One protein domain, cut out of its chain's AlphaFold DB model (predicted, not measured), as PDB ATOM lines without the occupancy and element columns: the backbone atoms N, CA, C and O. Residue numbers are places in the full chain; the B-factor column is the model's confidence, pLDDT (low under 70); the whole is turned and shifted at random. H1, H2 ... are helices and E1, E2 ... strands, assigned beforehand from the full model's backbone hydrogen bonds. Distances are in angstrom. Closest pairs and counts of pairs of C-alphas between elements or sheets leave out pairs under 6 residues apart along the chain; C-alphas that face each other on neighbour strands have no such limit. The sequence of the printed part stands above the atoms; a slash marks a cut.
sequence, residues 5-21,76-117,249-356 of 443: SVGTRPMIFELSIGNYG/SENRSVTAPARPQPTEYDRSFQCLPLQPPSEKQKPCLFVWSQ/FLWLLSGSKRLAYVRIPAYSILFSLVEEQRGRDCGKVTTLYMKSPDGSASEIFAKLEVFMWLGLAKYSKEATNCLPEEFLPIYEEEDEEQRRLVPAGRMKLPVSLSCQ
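This is residues 5 to 21, 76 to 117 and 249 to 356 of the 443 residues of the protein "fer-1-like protein 4" of Notothenia coriiceps (black rockcod) (UniProt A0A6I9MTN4). Little of this domain is regular: two small sheets, E1-E2-E3 and the hairpin E4-E5, stand face to face as a sandwich with crossed strands, another hairpin, E6-E7, stands apart from both, and residues 333 to 344 stick out. The 167 printed residues, 50 in named elements, mostly strand, run E1 E2 E3 H1 E4 E5 H2 E6 E7; each sheet is antiparallel. The whole is compact, radius of gyration of the C-alphas 17.0 A, spanning 50 by 37 by 31 A.

Start at E1, residues 11 to 17: N 12 is 2.9 A from O 253 of E2, residues 249 to 254. N 252 is 2.8 A from O 260 of E3, residues 257 to 264. H1, residues 266 to 269, is too short for an O i to N i+4 pair. The closest C-alphas of E3 and E4, residues 285 to 290, are Val 262 and Met 290, 4.8 A. N 286 is 2.8 A from O 306 of E5, residues 302 to 307. In H2, residues 317 to 321, every such pair is within hydrogen-bond range. N 328 of E6, residues 327 to 330, is 2.8 A from O 354 of E7, residues 352 to 355.

Find C-alpha 11 at (-9.135, 47.179, 18.813); E1 runs 20.3 A. E7 ends at C-alpha 355, (-26.359, 36.697, 27.977).

Cuts leave C-alphas 21 and 76 9.7 A apart, 117 and 249 16.3 A. Links H1 to E4, E4 to E5 and E6 to E7 are long. Residues 333 to 347 are among the 26 with pLDDT under 70.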
ATOM      1  N   SER A   5     -12.590  55.569  10.431       82.19
ATOM      2  CA  SER A   5     -11.123  55.697  10.368       82.19
ATOM      3  C   SER A   5     -10.364  54.593  11.117       82.19
ATOM      4  O   SER A   5      -9.187  54.353  10.833       82.19
ATOM      5  N   VAL A   6     -11.018  53.869  12.038       82.00
ATOM      6  CA  VAL A   6     -10.418  52.715  12.735       82.00
ATOM      7  C   VAL A   6     -10.032  51.576  11.780       82.00
ATOM      8  O   VAL A   6      -9.149  50.769  12.098       82.00
ATOM      9  N   GLY A   7     -10.662  51.510  10.602       80.81
ATOM     10  CA  GLY A   7     -10.424  50.474   9.600       80.81
ATOM     11  C   GLY A   7     -10.669  49.065  10.149       80.81
ATOM     12  O   GLY A   7     -11.591  48.842  10.922       80.81
ATOM     13  N   THR A   8      -9.829  48.102   9.758       81.88
ATOM     14  CA  THR A   8      -9.947  46.673  10.131       81.88
ATOM     15  C   THR A   8      -8.927  46.222  11.181       81.88
ATOM     16  O   THR A   8      -8.756  45.020  11.435       81.88
ATOM     17  N   ARG A   9      -8.202  47.176  11.781       87.25
ATOM     18  CA  ARG A   9      -7.177  46.872  12.782       87.25
ATOM     19  C   ARG A   9      -7.838  46.333  14.057       87.25
ATOM     20  O   ARG A   9      -8.916  46.797  14.419       87.25
ATOM     21  N   PRO A  10      -7.216  45.373  14.764       90.69
ATOM     22  CA  PRO A  10      -7.708  44.945  16.066       90.69
ATOM     23  C   PRO A  10      -7.755  46.116  17.052       90.69
ATOM     24  O   PRO A  10      -6.822  46.923  17.118       90.69
ATOM     25  N   MET A  11      -8.846  46.173  17.804       91.81
ATOM     26  CA  MET A  11      -9.135  47.179  18.813       91.81
ATOM     27  C   MET A  11      -9.101  46.553  20.202       91.81
ATOM     28  O   MET A  11      -9.489  45.397  20.385       91.81
ATOM     29  N   ILE A  12      -8.625  47.323  21.170       93.12
ATOM     30  CA  ILE A  12      -8.449  46.909  22.560       93.12
ATOM     31  C   ILE A  12      -9.012  48.006  23.462       93.12
ATOM     32  O   ILE A  12      -8.751  49.183  23.216       93.12
ATOM     33  N   PHE A  13      -9.734  47.633  24.518       94.06
ATOM     34  CA  PHE A  13     -10.093  48.561  25.587       94.06
ATOM     35  C   PHE A  13      -9.149  48.416  26.780       94.06
ATOM     36  O   PHE A  13      -8.852  47.294  27.181       94.06
ATOM     37  N   GLU A  14      -8.703  49.537  27.352       94.81
ATOM     38  CA  GLU A  14      -7.884  49.600  28.576       94.81
ATOM     39  C   GLU A  14      -8.624  50.406  29.654       94.81
ATOM     40  O   GLU A  14      -8.938  51.582  29.455       94.81
ATOM     41  N   LEU A  15      -8.882  49.779  30.800       95.69
ATOM     42  CA  LEU A  15      -9.431  50.392  32.006       95.69
ATOM     43  C   LEU A  15      -8.291  50.824  32.934       95.69
ATOM     44  O   LEU A  15      -7.420  50.033  33.283       95.69
ATOM     45  N   SER A  16      -8.321  52.067  33.401       94.00
ATOM     46  CA  SER A  16      -7.334  52.570  34.360       94.00
ATOM     47  C   SER A  16      -7.958  53.491  35.400       94.00
ATOM     48  O   SER A  16      -8.962  54.150  35.139       94.00
ATOM     49  N   ILE A  17      -7.349  53.551  36.583       92.38
ATOM     50  CA  ILE A  17      -7.721  54.471  37.662       92.38
ATOM     51  C   ILE A  17      -6.451  54.938  38.376       92.38
ATOM     52  O   ILE A  17      -5.664  54.135  38.878       92.38
ATOM     53  N   GLY A  18      -6.192  56.248  38.374       87.75
ATOM     54  CA  GLY A  18      -4.915  56.786  38.859       87.75
ATOM     55  C   GLY A  18      -3.726  56.229  38.067       87.75
ATOM     56  O   GLY A  18      -3.635  56.444  36.855       87.75
ATOM     57  N   ASN A  19      -2.819  55.519  38.743       84.69
ATOM     58  CA  ASN A  19      -1.682  54.823  38.125       84.69
ATOM     59  C   ASN A  19      -1.940  53.330  37.864       84.69
ATOM     60  O   ASN A  19      -1.149  52.693  37.174       84.69
ATOM     61  N   TYR A  20      -3.060  52.786  38.340       86.38
ATOM     62  CA  TYR A  20      -3.390  51.371  38.205       86.38
ATOM     63  C   TYR A  20      -4.038  51.060  36.848       86.38
ATOM     64  O   TYR A  20      -4.775  51.877  36.289       86.38
ATOM     65  N   GLY A  21      -3.772  49.860  36.324       80.44
ATOM     66  CA  GLY A  21      -4.383  49.329  35.098       80.44
ATOM     67  C   GLY A  21      -3.771  49.811  33.775       80.44
ATOM     68  O   GLY A  21      -4.136  49.289  32.724       80.44
ATOM     69  N   SER A  76      -0.707  42.448  41.210       51.59
ATOM     70  CA  SER A  76      -2.141  42.259  41.341       51.59
ATOM     71  C   SER A  76      -2.616  41.583  40.070       51.59
ATOM     72  O   SER A  76      -2.249  42.012  38.976       51.59
ATOM     73  N   GLU A  77      -3.411  40.529  40.228       67.12
ATOM     74  CA  GLU A  77      -4.260  39.925  39.200       67.12
ATOM     75  C   GLU A  77      -5.190  41.010  38.625       67.12
ATOM     76  O   GLU A  77      -6.359  41.095  38.970       67.12
ATOM     77  N   ASN A  78      -4.669  41.950  37.844       81.31
ATOM     78  CA  ASN A  78      -5.444  43.006  37.214       81.31
ATOM     79  C   ASN A  78      -5.755  42.563  35.793       81.31
ATOM     80  O   ASN A  78      -4.848  42.297  35.005       81.31
ATOM     81  N   ARG A  79      -7.038  42.558  35.443       88.06
ATOM     82  CA  ARG A  79      -7.506  42.343  34.075       88.06
ATOM     83  C   ARG A  79      -7.980  43.676  33.521       88.06
ATOM     84  O   ARG A  79      -9.173  43.921  33.378       88.06
ATOM     85  N   SER A  80      -7.039  44.580  33.266       91.44
ATOM     86  CA  SER A  80      -7.357  45.942  32.832       91.44
ATOM     87  C   SER A  80      -7.604  46.071  31.331       91.44
ATOM     88  O   SER A  80      -8.026  47.134  30.886       91.44
ATOM     89  N   VAL A  81      -7.352  45.022  30.544       92.62
ATOM     90  CA  VAL A  81      -7.339  45.090  29.080       92.62
ATOM     91  C   VAL A  81      -8.182  43.981  28.450       92.62
ATOM     92  O   VAL A  81      -8.138  42.834  28.895       92.62
ATOM     93  N   THR A  82      -8.952  44.307  27.408       91.88
ATOM     94  CA  THR A  82      -9.720  43.306  26.644       91.88
ATOM     95  C   THR A  82      -8.835  42.550  25.658       91.88
ATOM     96  O   THR A  82      -7.842  43.078  25.159       91.88
ATOM     97  N   ALA A  83      -9.253  41.345  25.265       89.44
ATOM     98  CA  ALA A  83      -8.659  40.683  24.108       89.44
ATOM     99  C   ALA A  83      -8.825  41.548  22.833       89.44
ATOM    100  O   ALA A  83      -9.851  42.228  22.692       89.44
ATOM    101  N   PRO A  84      -7.856  41.537  21.897       90.19
ATOM    102  CA  PRO A  84      -7.965  42.290  20.652       90.19
ATOM    103  C   PRO A  84      -9.146  41.808  19.805       90.19
ATOM    104  O   PRO A  84      -9.231  40.632  19.450       90.19
ATOM    105  N   ALA A  85     -10.038  42.721  19.431       89.94
ATOM    106  CA  ALA A  85     -11.221  42.410  18.635       89.94
ATOM    107  C   ALA A  85     -11.254  43.249  17.355       89.94
ATOM    108  O   ALA A  85     -11.011  44.452  17.374       89.94
ATOM    109  N   ARG A  86     -11.546  42.611  16.218       89.94
ATOM    110  CA  ARG A  86     -11.650  43.316  14.936       89.94
ATOM    111  C   ARG A  86     -13.032  43.962  14.789       89.94
ATOM    112  O   ARG A  86     -14.022  43.248  14.983       89.94
ATOM    113  N   PRO A  87     -13.101  45.260  14.450       90.81
ATOM    114  CA  PRO A  87     -14.352  45.915  14.101       90.81
ATOM    115  C   PRO A  87     -14.953  45.340  12.818       90.81
ATOM    116  O   PRO A  87     -14.235  44.832  11.952       90.81
ATOM    117  N   GLN A  88     -16.274  45.430  12.718       90.12
ATOM    118  CA  GLN A  88     -17.061  45.077  11.545       90.12
ATOM    119  C   GLN A  88     -17.930  46.273  11.134       90.12
ATOM    120  O   GLN A  88     -18.396  47.008  12.014       90.12
ATOM    121  N   PRO A  89     -18.160  46.483   9.826       91.00
ATOM    122  CA  PRO A  89     -19.024  47.556   9.361       91.00
ATOM    123  C   PRO A  89     -20.468  47.327   9.818       91.00
ATOM    124  O   PRO A  89     -20.901  46.185   9.967       91.00
ATOM    125  N   THR A  90     -21.209  48.413  10.016       90.12
ATOM    126  CA  THR A  90     -22.640  48.357  10.330       90.12
ATOM    127  C   THR A  90     -23.459  47.713   9.207       90.12
ATOM    128  O   THR A  90     -23.096  47.784   8.028       90.12
ATOM    129  N   GLU A  91     -24.567  47.068   9.578       89.25
ATOM    130  CA  GLU A  91     -25.526  46.504   8.618       89.25
ATOM    131  C   GLU A  91     -26.304  47.607   7.880       89.25
ATOM    132  O   GLU A  91     -26.476  48.703   8.415       89.25
ATOM    133  N   TYR A  92     -26.828  47.272   6.693       90.06
ATOM    134  CA  TYR A  92     -27.452  48.160   5.697       90.06
ATOM    135  C   TYR A  92     -26.486  49.205   5.129       90.06
ATOM    136  O   TYR A  92     -26.003  49.042   4.009       90.06
ATOM    137  N   ASP A  93     -26.179  50.242   5.901       86.75
ATOM    138  CA  ASP A  93     -25.234  51.290   5.540       86.75
ATOM    139  C   ASP A  93     -23.915  51.096   6.298       86.75
ATOM    140  O   ASP A  93     -23.884  51.016   7.524       86.75
ATOM    141  N   ARG A  94     -22.797  51.031   5.572       90.56
ATOM    142  CA  ARG A  94     -21.462  50.718   6.120       90.56
ATOM    143  C   ARG A  94     -20.720  51.958   6.632       90.56
ATOM    144  O   ARG A  94     -19.492  51.949   6.706       90.56
ATOM    145  N   SER A  95     -21.451  53.019   6.975       86.69
ATOM    146  CA  SER A  95     -20.888  54.298   7.427       86.69
ATOM    147  C   SER A  95     -20.096  54.214   8.727       86.69
ATOM    148  O   SER A  95     -19.270  55.086   8.979       86.69
ATOM    149  N   PHE A  96     -20.342  53.210   9.572       90.12
ATOM    150  CA  PHE A  96     -19.693  53.092  10.874       90.12
ATOM    151  C   PHE A  96     -19.119  51.703  11.097       90.12
ATOM    152  O   PHE A  96     -19.467  50.732  10.427       90.12
ATOM    153  N   GLN A  97     -18.240  51.615  12.089       90.75
ATOM    154  CA  GLN A  97     -17.672  50.362  12.562       90.75
ATOM    155  C   GLN A  97     -18.272  49.987  13.923       90.75
ATOM    156  O   GLN A  97     -18.675  50.839  14.718       90.75
ATOM    157  N   CYS A  98     -18.343  48.700  14.232       89.06
ATOM    158  CA  CYS A  98     -18.832  48.204  15.513       89.06
ATOM    159  C   CYS A  98     -18.075  46.947  15.947       89.06
ATOM    160  O   CYS A  98     -17.490  46.239  15.131       89.06
ATOM    161  N   LEU A  99     -18.058  46.680  17.251       87.94
ATOM    162  CA  LEU A  99     -17.618  45.397  17.787       87.94
ATOM    163  C   LEU A  99     -18.877  44.620  18.172       87.94
ATOM    164  O   LEU A  99     -19.520  45.012  19.148       87.94
ATOM    165  N   PRO A 100     -19.257  43.567  17.429       81.50
ATOM    166  CA  PRO A 100     -20.401  42.755  17.806       81.50
ATOM    167  C   PRO A 100     -20.033  41.958  19.061       81.50
ATOM    168  O   PRO A 100     -19.188  41.062  19.023       81.50
ATOM    169  N   LEU A 101     -20.628  42.354  20.186       80.69
ATOM    170  CA  LEU A 101     -20.548  41.668  21.481       80.69
ATOM    171  C   LEU A 101     -21.866  40.954  21.822       80.69
ATOM    172  O   LEU A 101     -22.073  40.581  22.975       80.69
ATOM    173  N   GLN A 102     -22.779  40.858  20.852       72.69
ATOM    174  CA  GLN A 102     -24.081  40.205  20.971       72.69
ATOM    175  C   GLN A 102     -24.077  38.906  20.140       72.69
ATOM    176  O   GLN A 102     -23.297  38.806  19.180       72.69
ATOM    177  N   PRO A 103     -24.923  37.913  20.476       64.19
ATOM    178  CA  PRO A 103     -25.149  36.729  19.639       64.19
ATOM    179  C   PRO A 103     -25.581  37.108  18.202       64.19
ATOM    180  O   PRO A 103     -26.023  38.234  17.985       64.19
ATOM    181  N   PRO A 104     -25.478  36.226  17.183       54.34
ATOM    182  CA  PRO A 104     -25.067  34.814  17.207       54.34
ATOM    183  C   PRO A 104     -23.546  34.598  17.113       54.34
ATOM    184  O   PRO A 104     -23.073  33.468  17.164       54.34
ATOM    185  N   SER A 105     -22.759  35.663  16.961       55.28
ATOM    186  CA  SER A 105     -21.300  35.597  17.002       55.28
ATOM    187  C   SER A 105     -20.834  35.453  18.451       55.28
ATOM    188  O   SER A 105     -20.683  36.463  19.131       55.28
ATOM    189  N   GLU A 106     -20.657  34.216  18.923       58.19
ATOM    190  CA  GLU A 106     -20.223  33.830  20.278       58.19
ATOM    191  C   GLU A 106     -19.022  34.651  20.791       58.19
ATOM    192  O   GLU A 106     -17.857  34.270  20.679       58.19
ATOM    193  N   LYS A 107     -19.297  35.816  21.376       67.69
ATOM    194  CA  LYS A 107     -18.345  36.589  22.163       67.69
ATOM    195  C   LYS A 107     -19.016  36.919  23.475       67.69
ATOM    196  O   LYS A 107     -19.874  37.794  23.545       67.69
ATOM    197  N   GLN A 108     -18.607  36.202  24.515       84.19
ATOM    198  CA  GLN A 108     -18.901  36.584  25.889       84.19
ATOM    199  C   GLN A 108     -18.447  38.037  26.092       84.19
ATOM    200  O   GLN A 108     -17.386  38.442  25.599       84.19
ATOM    201  N   LYS A 109     -19.244  38.842  26.795       89.31
ATOM    202  CA  LYS A 109     -18.906  40.250  27.014       89.31
ATOM    203  C   LYS A 109     -17.712  40.326  27.963       89.31
ATOM    204  O   LYS A 109     -17.769  39.714  29.025       89.31
ATOM    205  N   PRO A 110     -16.625  41.029  27.616       91.69
ATOM    206  CA  PRO A 110     -15.422  41.021  28.439       91.69
ATOM    207  C   PRO A 110     -15.640  41.788  29.748       91.69
ATOM    208  O   PRO A 110     -16.145  42.910  29.734       91.69
ATOM    209  N   CYS A 111     -15.189  41.220  30.867       92.62
ATOM    210  CA  CYS A 111     -15.103  41.930  32.140       92.62
ATOM    211  C   CYS A 111     -13.681  42.450  32.352       92.62
ATOM    212  O   CYS A 111     -12.705  41.718  32.167       92.62
ATOM    213  N   LEU A 112     -13.578  43.714  32.758       93.75
ATOM    214  CA  LEU A 112     -12.321  44.350  33.138       93.75
ATOM    215  C   LEU A 112     -12.361  44.713  34.616       93.75
ATOM    216  O   LEU A 112     -13.376  45.208  35.104       93.75
ATOM    217  N   PHE A 113     -11.250  44.521  35.317       92.50
ATOM    218  CA  PHE A 113     -11.122  44.928  36.709       92.50
ATOM    219  C   PHE A 113      -9.699  45.349  37.053       92.50
ATOM    220  O   PHE A 113      -8.709  44.835  36.526       92.50
ATOM    221  N   VAL A 114      -9.622  46.319  37.960       92.12
ATOM    222  CA  VAL A 114      -8.379  46.879  38.480       92.12
ATOM    223  C   VAL A 114      -8.504  46.957  39.991       92.12
ATOM    224  O   VAL A 114      -9.418  47.594  40.513       92.12
ATOM    225  N   TRP A 115      -7.571  46.324  40.691       89.19
ATOM    226  CA  TRP A 115      -7.396  46.493  42.123       89.19
ATOM    227  C   TRP A 115      -6.457  47.668  42.371       89.19
ATOM    228  O   TRP A 115      -5.343  47.721  41.853       89.19
ATOM    229  N   SER A 116      -6.917  48.617  43.176       88.81
ATOM    230  CA  SER A 116      -6.185  49.834  43.516       88.81
ATOM    231  C   SER A 116      -6.292  50.113  45.006       88.81
ATOM    232  O   SER A 116      -7.313  49.794  45.622       88.81
ATOM    233  N   GLN A 117      -5.271  50.750  45.572       89.12
ATOM    234  CA  GLN A 117      -5.254  51.173  46.965       89.12
ATOM    235  C   GLN A 117      -5.216  52.698  47.029       89.12
ATOM    236  O   GLN A 117      -4.386  53.339  46.395       89.12
ATOM    237  N   PHE A 249     -10.673  55.869  33.731       95.56
ATOM    238  CA  PHE A 249     -10.538  56.103  32.303       95.56
ATOM    239  C   PHE A 249     -10.710  54.793  31.564       95.56
ATOM    240  O   PHE A 249     -10.083  53.793  31.919       95.56
ATOM    241  N   LEU A 250     -11.511  54.835  30.507       95.50
ATOM    242  CA  LEU A 250     -11.599  53.763  29.531       95.50
ATOM    243  C   LEU A 250     -11.017  54.273  28.217       95.50
ATOM    244  O   LEU A 250     -11.493  55.267  27.663       95.50
ATOM    245  N   TRP A 251      -9.969  53.612  27.747       94.50
ATOM    246  CA  TRP A 251      -9.262  53.933  26.513       94.50
ATOM    247  C   TRP A 251      -9.621  52.931  25.428       94.50
ATOM    248  O   TRP A 251      -9.775  51.749  25.712       94.50
ATOM    249  N   LEU A 252      -9.700  53.401  24.188       93.62
ATOM    250  CA  LEU A 252      -9.775  52.586  22.983       93.62
ATOM    251  C   LEU A 252      -8.428  52.676  22.273       93.62
ATOM    252  O   LEU A 252      -7.947  53.773  21.974       93.62
ATOM    253  N   LEU A 253      -7.822  51.527  22.006       92.38
ATOM    254  CA  LEU A 253      -6.495  51.411  21.426       92.38
ATOM    255  C   LEU A 253      -6.517  50.592  20.143       92.38
ATOM    256  O   LEU A 253      -7.261  49.622  20.024       92.38
ATOM    257  N   SER A 254      -5.618  50.943  19.225       90.56
ATOM    258  CA  SER A 254      -5.234  50.099  18.096       90.56
ATOM    259  C   SER A 254      -3.725  49.885  18.129       90.56
ATOM    260  O   SER A 254      -2.943  50.817  17.915       90.56
ATOM    261  N   GLY A 255      -3.302  48.663  18.464       86.00
ATOM    262  CA  GLY A 255      -1.908  48.390  18.816       86.00
ATOM    263  C   GLY A 255      -1.485  49.214  20.036       86.00
ATOM    264  O   GLY A 255      -2.111  49.131  21.087       86.00
ATOM    265  N   SER A 256      -0.444  50.038  19.890       84.94
ATOM    266  CA  SER A 256       0.052  50.938  20.942       84.94
ATOM    267  C   SER A 256      -0.536  52.357  20.896       84.94
ATOM    268  O   SER A 256      -0.223  53.181  21.756       84.94
ATOM    269  N   LYS A 257      -1.378  52.680  19.904       88.88
ATOM    270  CA  LYS A 257      -1.953  54.024  19.746       88.88
ATOM    271  C   LYS A 257      -3.289  54.127  20.482       88.88
ATOM    272  O   LYS A 257      -4.200  53.351  20.203       88.88
ATOM    273  N   ARG A 258      -3.429  55.126  21.359       90.94
ATOM    274  CA  ARG A 258      -4.712  55.533  21.960       90.94
ATOM    275  C   ARG A 258      -5.511  56.338  20.935       90.94
ATOM    276  O   ARG A 258      -5.053  57.389  20.502       90.94
ATOM    277  N   LEU A 259      -6.664  55.819  20.527       91.12
ATOM    278  CA  LEU A 259      -7.537  56.435  19.524       91.12
ATOM    279  C   LEU A 259      -8.631  57.287  20.156       91.12
ATOM    280  O   LEU A 259      -8.940  58.357  19.652       91.12
ATOM    281  N   ALA A 260      -9.204  56.816  21.264       93.00
ATOM    282  CA  ALA A 260     -10.253  57.528  21.974       93.00
ATOM    283  C   ALA A 260     -10.237  57.208  23.464       93.00
ATOM    284  O   ALA A 260      -9.667  56.202  23.894       93.00
ATOM    285  N   TYR A 261     -10.880  58.057  24.257       93.75
ATOM    286  CA  TYR A 261     -11.032  57.845  25.689       93.75
ATOM    287  C   TYR A 261     -12.344  58.406  26.217       93.75
ATOM    288  O   TYR A 261     -12.956  59.297  25.626       93.75
ATOM    289  N   VAL A 262     -12.749  57.907  27.378       95.25
ATOM    290  CA  VAL A 262     -13.779  58.523  28.208       95.25
ATOM    291  C   VAL A 262     -13.281  58.603  29.646       95.25
ATOM    292  O   VAL A 262     -12.699  57.655  30.174       95.25
ATOM    293  N   ARG A 263     -13.481  59.768  30.267       94.56
ATOM    294  CA  ARG A 263     -13.204  60.016  31.684       94.56
ATOM    295  C   ARG A 263     -14.491  59.808  32.474       94.56
ATOM    296  O   ARG A 263     -15.481  60.488  32.214       94.56
ATOM    297  N   ILE A 264     -14.453  58.909  33.446       95.88
ATOM    298  CA  ILE A 264     -15.588  58.505  34.274       95.88
ATOM    299  C   ILE A 264     -15.333  58.991  35.704       95.88
ATOM    300  O   ILE A 264     -14.423  58.487  36.369       95.88
ATOM    301  N   PRO A 265     -16.105  59.974  36.204       94.38
ATOM    302  CA  PRO A 265     -15.903  60.488  37.545       94.38
ATOM    303  C   PRO A 265     -16.064  59.405  38.610       94.38
ATOM    304  O   PRO A 265     -17.093  58.728  38.626       94.38
ATOM    305  N   ALA A 266     -15.115  59.269  39.538       94.31
ATOM    306  CA  ALA A 266     -15.142  58.177  40.520       94.31
ATOM    307  C   ALA A 266     -16.449  58.148  41.331       94.31
ATOM    308  O   ALA A 266     -17.050  57.095  41.529       94.31
ATOM    309  N   TYR A 267     -16.948  59.323  41.733       93.62
ATOM    310  CA  TYR A 267     -18.204  59.441  42.475       93.62
ATOM    311  C   TYR A 267     -19.411  58.883  41.701       93.62
ATOM    312  O   TYR A 267     -20.332  58.351  42.318       93.62
ATOM    313  N   SER A 268     -19.410  58.954  40.363       94.88
ATOM    314  CA  SER A 268     -20.548  58.535  39.530       94.88
ATOM    315  C   SER A 268     -20.772  57.023  39.539       94.88
ATOM    316  O   SER A 268     -21.920  56.593  39.467       94.88
ATOM    317  N   ILE A 269     -19.704  56.247  39.734       95.75
ATOM    318  CA  ILE A 269     -19.704  54.776  39.745       95.75
ATOM    319  C   ILE A 269     -19.406  54.184  41.132       95.75
ATOM    320  O   ILE A 269     -19.266  52.972  41.265       95.75
ATOM    321  N   LEU A 270     -19.312  55.027  42.169       95.19
ATOM    322  CA  LEU A 270     -18.987  54.607  43.533       95.19
ATOM    323  C   LEU A 270     -20.155  53.871  44.207       95.19
ATOM    324  O   LEU A 270     -21.261  54.400  44.315       95.19
ATOM    325  N   PHE A 271     -19.891  52.697  44.757       95.06
ATOM    326  CA  PHE A 271     -20.849  51.878  45.476       95.06
ATOM    327  C   PHE A 271     -21.041  52.345  46.923       95.06
ATOM    328  O   PHE A 271     -20.088  52.675  47.626       95.06
ATOM    329  N   SER A 272     -22.292  52.314  47.382       93.12
ATOM    330  CA  SER A 272     -22.672  52.400  48.792       93.12
ATOM    331  C   SER A 272     -23.939  51.578  49.016       93.12
ATOM    332  O   SER A 272     -24.784  51.491  48.126       93.12
ATOM    333  N   LEU A 273     -24.089  51.026  50.221       91.31
ATOM    334  CA  LEU A 273     -25.322  50.367  50.671       91.31
ATOM    335  C   LEU A 273     -26.485  51.358  50.837       91.31
ATOM    336  O   LEU A 273     -27.647  50.964  50.834       91.31
ATOM    337  N   VAL A 274     -26.177  52.645  51.018       91.25
ATOM    338  CA  VAL A 274     -27.182  53.706  51.093       91.25
ATOM    339  C   VAL A 274     -27.409  54.244  49.692       91.25
ATOM    340  O   VAL A 274     -26.498  54.825  49.095       91.25
ATOM    341  N   GLU A 275     -28.635  54.103  49.188       91.31
ATOM    342  CA  GLU A 275     -28.975  54.505  47.826       91.31
ATOM    343  C   GLU A 275     -28.600  55.964  47.567       91.31
ATOM    344  O   GLU A 275     -27.936  56.256  46.586       91.31
ATOM    345  N   GLU A 276     -28.895  56.902  48.461       91.44
ATOM    346  CA  GLU A 276     -28.574  58.317  48.254       91.44
ATOM    347  C   GLU A 276     -27.066  58.621  48.189       91.44
ATOM    348  O   GLU A 276     -26.681  59.659  47.655       91.44
ATOM    349  N   GLN A 277     -26.207  57.736  48.698       92.12
ATOM    350  CA  GLN A 277     -24.748  57.865  48.617       92.12
ATOM    351  C   GLN A 277     -24.147  57.155  47.404       92.12
ATOM    352  O   GLN A 277     -23.033  57.488  46.992       92.12
ATOM    353  N   ARG A 278     -24.856  56.164  46.858       94.94
ATOM    354  CA  ARG A 278     -24.423  55.394  45.695       94.94
ATOM    355  C   ARG A 278     -24.344  56.305  44.471       94.94
ATOM    356  O   ARG A 278     -25.230  57.133  44.245       94.94
ATOM    357  N   GLY A 279     -23.287  56.146  43.688       95.31
ATOM    358  CA  GLY A 279     -23.097  56.824  42.416       95.31
ATOM    359  C   GLY A 279     -24.288  56.592  41.492       95.31
ATOM    360  O   GLY A 279     -24.934  55.547  41.538       95.31
ATOM    361  N   ARG A 280     -24.623  57.597  40.685       93.62
ATOM    362  CA  ARG A 280     -25.798  57.557  39.799       93.62
ATOM    363  C   ARG A 280     -25.731  56.428  38.752       93.62
ATOM    364  O   ARG A 280     -26.774  55.869  38.423       93.62
ATOM    365  N   ASP A 281     -24.513  56.108  38.309       94.38
ATOM    366  CA  ASP A 281     -24.169  55.174  37.229       94.38
ATOM    367  C   ASP A 281     -23.616  53.846  37.798       94.38
ATOM    368  O   ASP A 281     -23.297  52.923  37.058       94.38
ATOM    369  N   CYS A 282     -23.481  53.739  39.127       95.56
ATOM    370  CA  CYS A 282     -22.967  52.548  39.797       95.56
ATOM    371  C   CYS A 282     -23.953  51.383  39.676       95.56
ATOM    372  O   CYS A 282     -25.084  51.483  40.156       95.56
ATOM    373  N   GLY A 283     -23.488  50.255  39.139       92.31
ATOM    374  CA  GLY A 283     -24.291  49.040  39.015       92.31
ATOM    375  C   GLY A 283     -25.443  49.185  38.020       92.31
ATOM    376  O   GLY A 283     -26.512  48.633  38.250       92.31
ATOM    377  N   LYS A 284     -25.255  49.986  36.967       90.38
ATOM    378  CA  LYS A 284     -26.221  50.174  35.882       90.38
ATOM    379  C   LYS A 284     -25.517  50.104  34.537       90.38
ATOM    380  O   LYS A 284     -24.350  50.488  34.428       90.38
ATOM    381  N   VAL A 285     -26.238  49.653  33.515       89.69
ATOM    382  CA  VAL A 285     -25.784  49.784  32.130       89.69
ATOM    383  C   VAL A 285     -25.891  51.255  31.745       89.69
ATOM    384  O   VAL A 285     -26.920  51.894  31.939       89.69
ATOM    385  N   THR A 286     -24.798  51.825  31.252       90.88
ATOM    386  CA  THR A 286     -24.731  53.237  30.877       90.88
ATOM    387  C   THR A 286     -24.091  53.393  29.511       90.88
ATOM    388  O   THR A 286     -23.125  52.710  29.169       90.88
ATOM    389  N   THR A 287     -24.635  54.311  28.714       92.19
ATOM    390  CA  THR A 287     -24.038  54.679  27.431       92.19
ATOM    391  C   THR A 287     -22.940  55.717  27.650       92.19
ATOM    392  O   THR A 287     -23.194  56.796  28.188       92.19
ATOM    393  N   LEU A 288     -21.727  55.416  27.191       93.31
ATOM    394  CA  LEU A 288     -20.589  56.330  27.190       93.31
ATOM    395  C   LEU A 288     -20.207  56.724  25.763       93.31
ATOM    396  O   LEU A 288     -20.199  55.902  24.847       93.31
ATOM    397  N   TYR A 289     -19.825  57.988  25.604       92.38
ATOM    398  CA  TYR A 289     -19.325  58.541  24.350       92.38
ATOM    399  C   TYR A 289     -17.839  58.856  24.498       92.38
ATOM    400  O   TYR A 289     -17.449  59.703  25.306       92.38
ATOM    401  N   MET A 290     -17.008  58.147  23.740       92.69
ATOM    402  CA  MET A 290     -15.566  58.352  23.722       92.69
ATOM    403  C   MET A 290     -15.200  59.491  22.781       92.69
ATOM    404  O   MET A 290     -15.788  59.638  21.708       92.69
ATOM    405  N   LYS A 291     -14.183  60.252  23.170       91.75
ATOM    406  CA  LYS A 291     -13.644  61.373  22.400       91.75
ATOM    407  C   LYS A 291     -12.232  61.051  21.941       91.75
ATOM    408  O   LYS A 291     -11.494  60.376  22.664       91.75
ATOM    409  N   SER A 292     -11.859  61.547  20.767       89.06
ATOM    410  CA  SER A 292     -10.470  61.503  20.310       89.06
ATOM    411  C   SER A 292      -9.590  62.404  21.197       89.06
ATOM    412  O   SER A 292     -10.046  63.488  21.569       89.06
ATOM    413  N   PRO A 293      -8.352  62.004  21.551       85.06
ATOM    414  CA  PRO A 293      -7.407  62.857  22.276       85.06
ATOM    415  C   PRO A 293      -7.059  64.158  21.542       85.06
ATOM    416  O   PRO A 293      -6.865  65.183  22.191       85.06
ATOM    417  N   ASP A 294      -7.007  64.098  20.210       78.94
ATOM    418  CA  ASP A 294      -6.578  65.196  19.334       78.94
ATOM    419  C   ASP A 294      -7.769  65.891  18.640       78.94
ATOM    420  O   ASP A 294      -7.591  66.871  17.920       78.94
ATOM    421  N   GLY A 295      -8.986  65.366  18.821       68.75
ATOM    422  CA  GLY A 295     -10.198  65.841  18.152       68.75
ATOM    423  C   GLY A 295     -10.907  66.973  18.892       68.75
ATOM    424  O   GLY A 295     -10.626  67.282  20.055       68.75
ATOM    425  N   SER A 296     -11.891  67.581  18.225       67.50
ATOM    426  CA  SER A 296     -12.756  68.560  18.882       67.50
ATOM    427  C   SER A 296     -13.536  67.893  20.022       67.50
ATOM    428  O   SER A 296     -13.996  66.756  19.913       67.50
ATOM    429  N   ALA A 297     -13.749  68.601  21.135       61.22
ATOM    430  CA  ALA A 297     -14.457  68.044  22.293       61.22
ATOM    431  C   ALA A 297     -15.924  67.650  22.003       61.22
ATOM    432  O   ALA A 297     -16.564  67.049  22.875       61.22
ATOM    433  N   SER A 298     -16.453  68.016  20.831       62.09
ATOM    434  CA  SER A 298     -17.813  67.722  20.378       62.09
ATOM    435  C   SER A 298     -17.905  66.475  19.493       62.09
ATOM    436  O   SER A 298     -19.011  66.013  19.226       62.09
ATOM    437  N   GLU A 299     -16.778  65.926  19.044       72.94
ATOM    438  CA  GLU A 299     -16.754  64.784  18.136       72.94
ATOM    439  C   GLU A 299     -16.816  63.463  18.915       72.94
ATOM    440  O   GLU A 299     -16.018  63.202  19.824       72.94
ATOM    441  N   ILE A 300     -17.802  62.631  18.581       83.12
ATOM    442  CA  ILE A 300     -18.000  61.315  19.191       83.12
ATOM    443  C   ILE A 300     -17.247  60.291  18.346       83.12
ATOM    444  O   ILE A 300     -17.697  59.928  17.266       83.12
ATOM    445  N   PHE A 301     -16.133  59.780  18.870       88.12
ATOM    446  CA  PHE A 301     -15.335  58.762  18.185       88.12
ATOM    447  C   PHE A 301     -15.952  57.366  18.320       88.12
ATOM    448  O   PHE A 301     -15.907  56.559  17.396       88.12
ATOM    449  N   ALA A 302     -16.520  57.056  19.489       89.94
ATOM    450  CA  ALA A 302     -17.173  55.776  19.733       89.94
ATOM    451  C   ALA A 302     -18.316  55.889  20.749       89.94
ATOM    452  O   ALA A 302     -18.212  56.623  21.729       89.94
ATOM    453  N   LYS A 303     -19.384  55.113  20.536       90.88
ATOM    454  CA  LYS A 303     -20.450  54.845  21.517       90.88
ATOM    455  C   LYS A 303     -20.221  53.459  22.113       90.88
ATOM    456  O   LYS A 303     -20.103  52.486  21.361       90.88
ATOM    457  N   LEU A 304     -20.223  53.394  23.439       90.69
ATOM    458  CA  LEU A 304     -20.103  52.184  24.244       90.69
ATOM    459  C   LEU A 304     -21.304  52.055  25.173       90.69
ATOM    460  O   LEU A 304     -21.796  53.061  25.674       90.69
ATOM    461  N   GLU A 305     -21.703  50.826  25.463       90.12
ATOM    462  CA  GLU A 305     -22.635  50.501  26.542       90.12
ATOM    463  C   GLU A 305     -21.860  49.666  27.559       90.12
ATOM    464  O   GLU A 305     -21.284  48.633  27.214       90.12
ATOM    465  N   VAL A 306     -21.742  50.175  28.785       92.56
ATOM    466  CA  VAL A 306     -20.894  49.584  29.825       92.56
ATOM    467  C   VAL A 306     -21.642  49.472  31.143       92.56
ATOM    468  O   VAL A 306     -22.384  50.370  31.536       92.56
ATOM    469  N   PHE A 307     -21.387  48.379  31.852       94.06
ATOM    470  CA  PHE A 307     -21.757  48.210  33.250       94.06
ATOM    471  C   PHE A 307     -20.533  48.508  34.117       94.06
ATOM    472  O   PHE A 307     -19.463  47.940  33.894       94.06
ATOM    473  N   MET A 308     -20.664  49.415  35.085       95.56
ATOM    474  CA  MET A 308     -19.533  49.872  35.896       95.56
ATOM    475  C   MET A 308     -19.832  49.819  37.390       95.56
ATOM    476  O   MET A 308     -20.932  50.139  37.842       95.56
ATOM    477  N   TRP A 309     -18.808  49.475  38.167       95.44
ATOM    478  CA  TRP A 309     -18.864  49.426  39.623       95.44
ATOM    479  C   TRP A 309     -17.499  49.793  40.211       95.44
ATOM    480  O   TRP A 309     -16.468  49.297  39.758       95.44
ATOM    481  N   LEU A 310     -17.486  50.654  41.227       94.81
ATOM    482  CA  LEU A 310     -16.298  51.013  41.999       94.81
ATOM    483  C   LEU A 310     -16.641  50.955  43.483       94.81
ATOM    484  O   LEU A 310     -17.518  51.677  43.936       94.81
ATOM    485  N   GLY A 311     -15.935  50.166  44.281       92.69
ATOM    486  CA  GLY A 311     -16.230  50.074  45.707       92.69
ATOM    487  C   GLY A 311     -15.122  49.410  46.504       92.69
ATOM    488  O   GLY A 311     -14.125  48.940  45.961       92.69
ATOM    489  N   LEU A 312     -15.298  49.385  47.825       89.75
ATOM    490  CA  LEU A 312     -14.363  48.710  48.723       89.75
ATOM    491  C   LEU A 312     -14.343  47.208  48.424       89.75
ATOM    492  O   LEU A 312     -15.399  46.603  48.252       89.75
ATOM    493  N   ALA A 313     -13.159  46.592  48.466       87.38
ATOM    494  CA  ALA A 313     -12.980  45.167  48.166       87.38
ATOM    495  C   ALA A 313     -13.900  44.243  48.989       87.38
ATOM    496  O   ALA A 313     -14.387  43.246  48.473       87.38
ATOM    497  N   LYS A 314     -14.219  44.614  50.239       86.50
ATOM    498  CA  LYS A 314     -15.160  43.876  51.104       86.50
ATOM    499  C   LYS A 314     -16.588  43.769  50.543       86.50
ATOM    500  O   LYS A 314     -17.344  42.914  50.989       86.50
ATOM    501  N   TYR A 315     -16.958  44.641  49.606       89.94
ATOM    502  CA  TYR A 315     -18.259  44.664  48.935       89.94
ATOM    503  C   TYR A 315     -18.193  44.128  47.500       89.94
ATOM    504  O   TYR A 315     -19.139  44.331  46.749       89.94
ATOM    505  N   SER A 316     -17.118  43.444  47.088       87.62
ATOM    506  CA  SER A 316     -16.966  42.983  45.697       87.62
ATOM    507  C   SER A 316     -18.096  42.063  45.220       87.62
ATOM    508  O   SER A 316     -18.445  42.105  44.046       87.62
ATOM    509  N   LYS A 317     -18.734  41.303  46.124       85.88
ATOM    510  CA  LYS A 317     -19.948  40.509  45.840       85.88
ATOM    511  C   LYS A 317     -21.098  41.349  45.276       85.88
ATOM    512  O   LYS A 317     -21.850  40.886  44.427       85.88
ATOM    513  N   GLU A 318     -21.226  42.594  45.726       90.12
ATOM    514  CA  GLU A 318     -22.304  43.481  45.290       90.12
ATOM    515  C   GLU A 318     -22.124  43.956  43.843       90.12
ATOM    516  O   GLU A 318     -23.086  44.410  43.227       90.12
ATOM    517  N   ALA A 319     -20.915  43.836  43.278       89.06
ATOM    518  CA  ALA A 319     -20.659  44.180  41.884       89.06
ATOM    519  C   ALA A 319     -21.453  43.281  40.927       89.06
ATOM    520  O   ALA A 319     -22.010  43.778  39.953       89.06
ATOM    521  N   THR A 320     -21.545  41.981  41.228       88.38
ATOM    522  CA  THR A 320     -22.320  41.019  40.431       88.38
ATOM    523  C   THR A 320     -23.800  41.012  40.799       88.38
ATOM    524  O   THR A 320     -24.621  40.785  39.927       88.38
ATOM    525  N   ASN A 321     -24.161  41.319  42.051       87.12
ATOM    526  CA  ASN A 321     -25.572  41.402  42.464       87.12
ATOM    527  C   ASN A 321     -26.333  42.552  41.793       87.12
ATOM    528  O   ASN A 321     -27.557  42.538  41.750       87.12
ATOM    529  N   CYS A 322     -25.620  43.579  41.324       83.62
ATOM    530  CA  CYS A 322     -26.227  44.687  40.591       83.62
ATOM    531  C   CYS A 322     -26.387  44.395  39.087       83.62
ATOM    532  O   CYS A 322     -26.872  45.274  38.378       83.62
ATOM    533  N   LEU A 323     -25.933  43.240  38.583       87.62
ATOM    534  CA  LEU A 323     -26.108  42.881  37.174       87.62
ATOM    535  C   LEU A 323     -27.583  42.569  36.879       87.62
ATOM    536  O   LEU A 323     -28.255  42.001  37.743       87.62
ATOM    537  N   PRO A 324     -28.076  42.903  35.675       84.69
ATOM    538  CA  PRO A 324     -29.362  42.396  35.201       84.69
ATOM    539  C   PRO A 324     -29.382  40.858  35.173       84.69
ATOM    540  O   PRO A 324     -28.335  40.227  34.982       84.69
ATOM    541  N   GLU A 325     -30.553  40.257  35.399       82.44
ATOM    542  CA  GLU A 325     -30.703  38.812  35.645       82.44
ATOM    543  C   GLU A 325     -30.267  37.948  34.447       82.44
ATOM    544  O   GLU A 325     -29.809  36.817  34.617       82.44
ATOM    545  N   GLU A 326     -30.353  38.490  33.234       84.06
ATOM    546  CA  GLU A 326     -29.977  37.839  31.983       84.06
ATOM    547  C   GLU A 326     -28.460  37.712  31.780       84.06
ATOM    548  O   GLU A 326     -28.024  36.915  30.940       84.06
ATOM    549  N   PHE A 327     -27.653  38.488  32.514       87.19
ATOM    550  CA  PHE A 327     -26.195  38.471  32.408       87.19
ATOM    551  C   PHE A 327     -25.580  37.567  33.470       87.19
ATOM    552  O   PHE A 327     -25.371  37.956  34.620       87.19
ATOM    553  N   LEU A 328     -25.192  36.364  33.052       88.56
ATOM    554  CA  LEU A 328     -24.551  35.401  33.931       88.56
ATOM    555  C   LEU A 328     -23.026  35.590  33.953       88.56
ATOM    556  O   LEU A 328     -22.387  35.530  32.891       88.56
ATOM    557  N   PRO A 329     -22.426  35.787  35.143       90.06
ATOM    558  CA  PRO A 329     -20.986  35.921  35.297       90.06
ATOM    559  C   PRO A 329     -20.267  34.592  35.047       90.06
ATOM    560  O   PRO A 329     -20.592  33.573  35.654       90.06
ATOM    561  N   ILE A 330     -19.244  34.627  34.196       88.38
ATOM    562  CA  ILE A 330     -18.329  33.515  33.938       88.38
ATOM    563  C   ILE A 330     -17.022  33.802  34.668       88.38
ATOM    564  O   ILE A 330     -16.462  34.897  34.566       88.38
ATOM    565  N   TYR A 331     -16.530  32.812  35.402       87.00
ATOM    566  CA  TYR A 331     -15.267  32.868  36.132       87.00
ATOM    567  C   TYR A 331     -14.251  31.941  35.461       87.00
ATOM    568  O   TYR A 331     -14.634  30.957  34.834       87.00
ATOM    569  N   GLU A 332     -12.961  32.251  35.581       80.50
ATOM    570  CA  GLU A 332     -11.905  31.316  35.176       80.50
ATOM    571  C   GLU A 332     -11.925  30.085  36.099       80.50
ATOM    572  O   GLU A 332     -11.930  30.225  37.327       80.50
ATOM    573  N   GLU A 333     -11.984  28.893  35.496       66.50
ATOM    574  CA  GLU A 333     -11.852  27.613  36.196       66.50
ATOM    575  C   GLU A 333     -10.419  27.463  36.722       66.50
ATOM    576  O   GLU A 333      -9.465  27.835  36.041       66.50
ATOM    577  N   GLU A 334     -10.261  26.935  37.935       58.91
ATOM    578  CA  GLU A 334      -8.947  26.713  38.542       58.91
ATOM    579  C   GLU A 334      -8.818  25.330  39.160       58.91
ATOM    580  O   GLU A 334      -9.774  24.793  39.733       58.91
ATOM    581  N   ASP A 335      -7.581  24.835  39.115       55.47
ATOM    582  CA  ASP A 335      -7.114  23.669  39.848       55.47
ATOM    583  C   ASP A 335      -7.142  23.929  41.368       55.47
ATOM    584  O   ASP A 335      -6.902  25.036  41.861       55.47
ATOM    585  N   GLU A 336      -7.412  22.876  42.144       54.84
ATOM    586  CA  GLU A 336      -7.592  22.893  43.608       54.84
ATOM    587  C   GLU A 336      -6.453  23.576  44.410       54.84
ATOM    588  O   GLU A 336      -6.675  24.021  45.542       54.84
ATOM    589  N   GLU A 337      -5.242  23.705  43.855       54.66
ATOM    590  CA  GLU A 337      -4.102  24.379  44.499       54.66
ATOM    591  C   GLU A 337      -4.221  25.913  44.528       54.66
ATOM    592  O   GLU A 337      -3.830  26.541  45.516       54.66
ATOM    593  N   GLN A 338      -4.814  26.537  43.504       52.97
ATOM    594  CA  GLN A 338      -4.929  28.002  43.404       52.97
ATOM    595  C   GLN A 338      -6.007  28.566  44.345       52.97
ATOM    596  O   GLN A 338      -5.850  29.657  44.900       52.97
ATOM    597  N   ARG A 339      -7.033  27.763  44.672       52.97
ATOM    598  CA  ARG A 339      -8.059  28.088  45.683       52.97
ATOM    599  C   ARG A 339      -7.488  28.370  47.077       52.97
ATOM    600  O   ARG A 339      -8.115  29.097  47.846       52.97
ATOM    601  N   ARG A 340      -6.321  27.809  47.422       51.81
ATOM    602  CA  ARG A 340      -5.695  27.959  48.753       51.81
ATOM    603  C   ARG A 340      -4.847  29.227  48.900       51.81
ATOM    604  O   ARG A 340      -4.496  29.576  50.024       51.81
ATOM    605  N   LEU A 341      -4.514  29.899  47.796       53.22
ATOM    606  CA  LEU A 341      -3.618  31.063  47.766       53.22
ATOM    607  C   LEU A 341      -4.359  32.406  47.782       53.22
ATOM    608  O   LEU A 341      -3.735  33.437  48.039       53.22
ATOM    609  N   VAL A 342      -5.675  32.419  47.543       53.50
ATOM    610  CA  VAL A 342      -6.466  33.654  47.584       53.50
ATOM    611  C   VAL A 342      -6.591  34.119  49.042       53.50
ATOM    612  O   VAL A 342      -7.163  33.398  49.865       53.50
ATOM    613  N   PRO A 343      -6.088  35.315  49.404       49.69
ATOM    614  CA  PRO A 343      -6.190  35.817  50.768       49.69
ATOM    615  C   PRO A 343      -7.655  35.892  51.203       49.69
ATOM    616  O   PRO A 343      -8.499  36.434  50.480       49.69
ATOM    617  N   ALA A 344      -7.951  35.382  52.401       43.03
ATOM    618  CA  ALA A 344      -9.283  35.402  52.993       43.03
ATOM    619  C   ALA A 344      -9.869  36.830  52.972       43.03
ATOM    620  O   ALA A 344      -9.462  37.695  53.746       43.03
ATOM    621  N   GLY A 345     -10.806  37.088  52.055       49.38
ATOM    622  CA  GLY A 345     -11.526  38.361  51.949       49.38
ATOM    623  C   GLY A 345     -11.605  38.984  50.552       49.38
ATOM    624  O   GLY A 345     -12.477  39.826  50.344       49.38
ATOM    625  N   ARG A 346     -10.771  38.583  49.579       57.88
ATOM    626  CA  ARG A 346     -10.930  39.018  48.175       57.88
ATOM    627  C   ARG A 346     -11.635  37.934  47.367       57.88
ATOM    628  O   ARG A 346     -11.059  36.893  47.087       57.88
ATOM    629  N   MET A 347     -12.895  38.173  47.011       64.75
ATOM    630  CA  MET A 347     -13.597  37.314  46.056       64.75
ATOM    631  C   MET A 347     -13.153  37.600  44.626       64.75
ATOM    632  O   MET A 347     -12.932  38.759  44.269       64.75
ATOM    633  N   LYS A 348     -13.086  36.540  43.815       74.00
ATOM    634  CA  LYS A 348     -12.843  36.637  42.378       74.00
ATOM    635  C   LYS A 348     -13.967  37.388  41.677       74.00
ATOM    636  O   LYS A 348     -15.140  37.209  41.998       74.00
ATOM    637  N   LEU A 349     -13.576  38.221  40.721       86.38
ATOM    638  CA  LEU A 349     -14.475  38.914  39.805       86.38
ATOM    639  C   LEU A 349     -14.606  38.095  38.509       86.38
ATOM    640  O   LEU A 349     -13.672  37.366  38.166       86.38
ATOM    641  N   PRO A 350     -15.744  38.183  37.800       89.69
ATOM    642  CA  PRO A 350     -15.932  37.470  36.544       89.69
ATOM    643  C   PRO A 350     -14.952  37.945  35.470       89.69
ATOM    644  O   PRO A 350     -14.514  39.098  35.456       89.69
ATOM    645  N   VAL A 351     -14.632  37.042  34.548       88.94
ATOM    646  CA  VAL A 351     -13.762  37.298  33.391       88.94
ATOM    647  C   VAL A 351     -14.551  37.715  32.156       88.94
ATOM    648  O   VAL A 351     -14.042  38.442  31.294       88.94
ATOM    649  N   SER A 352     -15.804  37.284  32.093       90.44
ATOM    650  CA  SER A 352     -16.751  37.632  31.047       90.44
ATOM    651  C   SER A 352     -18.194  37.451  31.528       90.44
ATOM    652  O   SER A 352     -18.450  36.838  32.565       90.44
ATOM    653  N   LEU A 353     -19.145  38.001  30.775       90.38
ATOM    654  CA  LEU A 353     -20.579  37.791  30.965       90.38
ATOM    655  C   LEU A 353     -21.147  37.041  29.761       90.38
ATOM    656  O   LEU A 353     -20.831  37.367  28.612       90.38
ATOM    657  N   SER A 354     -22.026  36.080  30.021       87.38
ATOM    658  CA  SER A 354     -22.893  35.489  28.998       87.38
ATOM    659  C   SER A 354     -24.306  36.034  29.136       87.38
ATOM    660  O   SER A 354     -24.789  36.203  30.250       87.38
ATOM    661  N   CYS A 355     -24.951  36.324  28.009       84.62
ATOM    662  CA  CYS A 355     -26.359  36.697  27.977       84.62
ATOM    663  C   CYS A 355     -27.173  35.513  27.458       84.62
ATOM    664  O   CYS A 355     -26.821  34.951  26.417       84.62
ATOM    665  N   GLN A 356     -28.221  35.124  28.185       75.19
ATOM    666  CA  GLN A 356     -29.076  33.994  27.803       75.19
ATOM    667  C   GLN A 356     -30.413  34.411  27.175       75.19
ATOM    668  O   GLN A 356     -30.946  33.648  26.370       75.19
TER     669      GLN A 356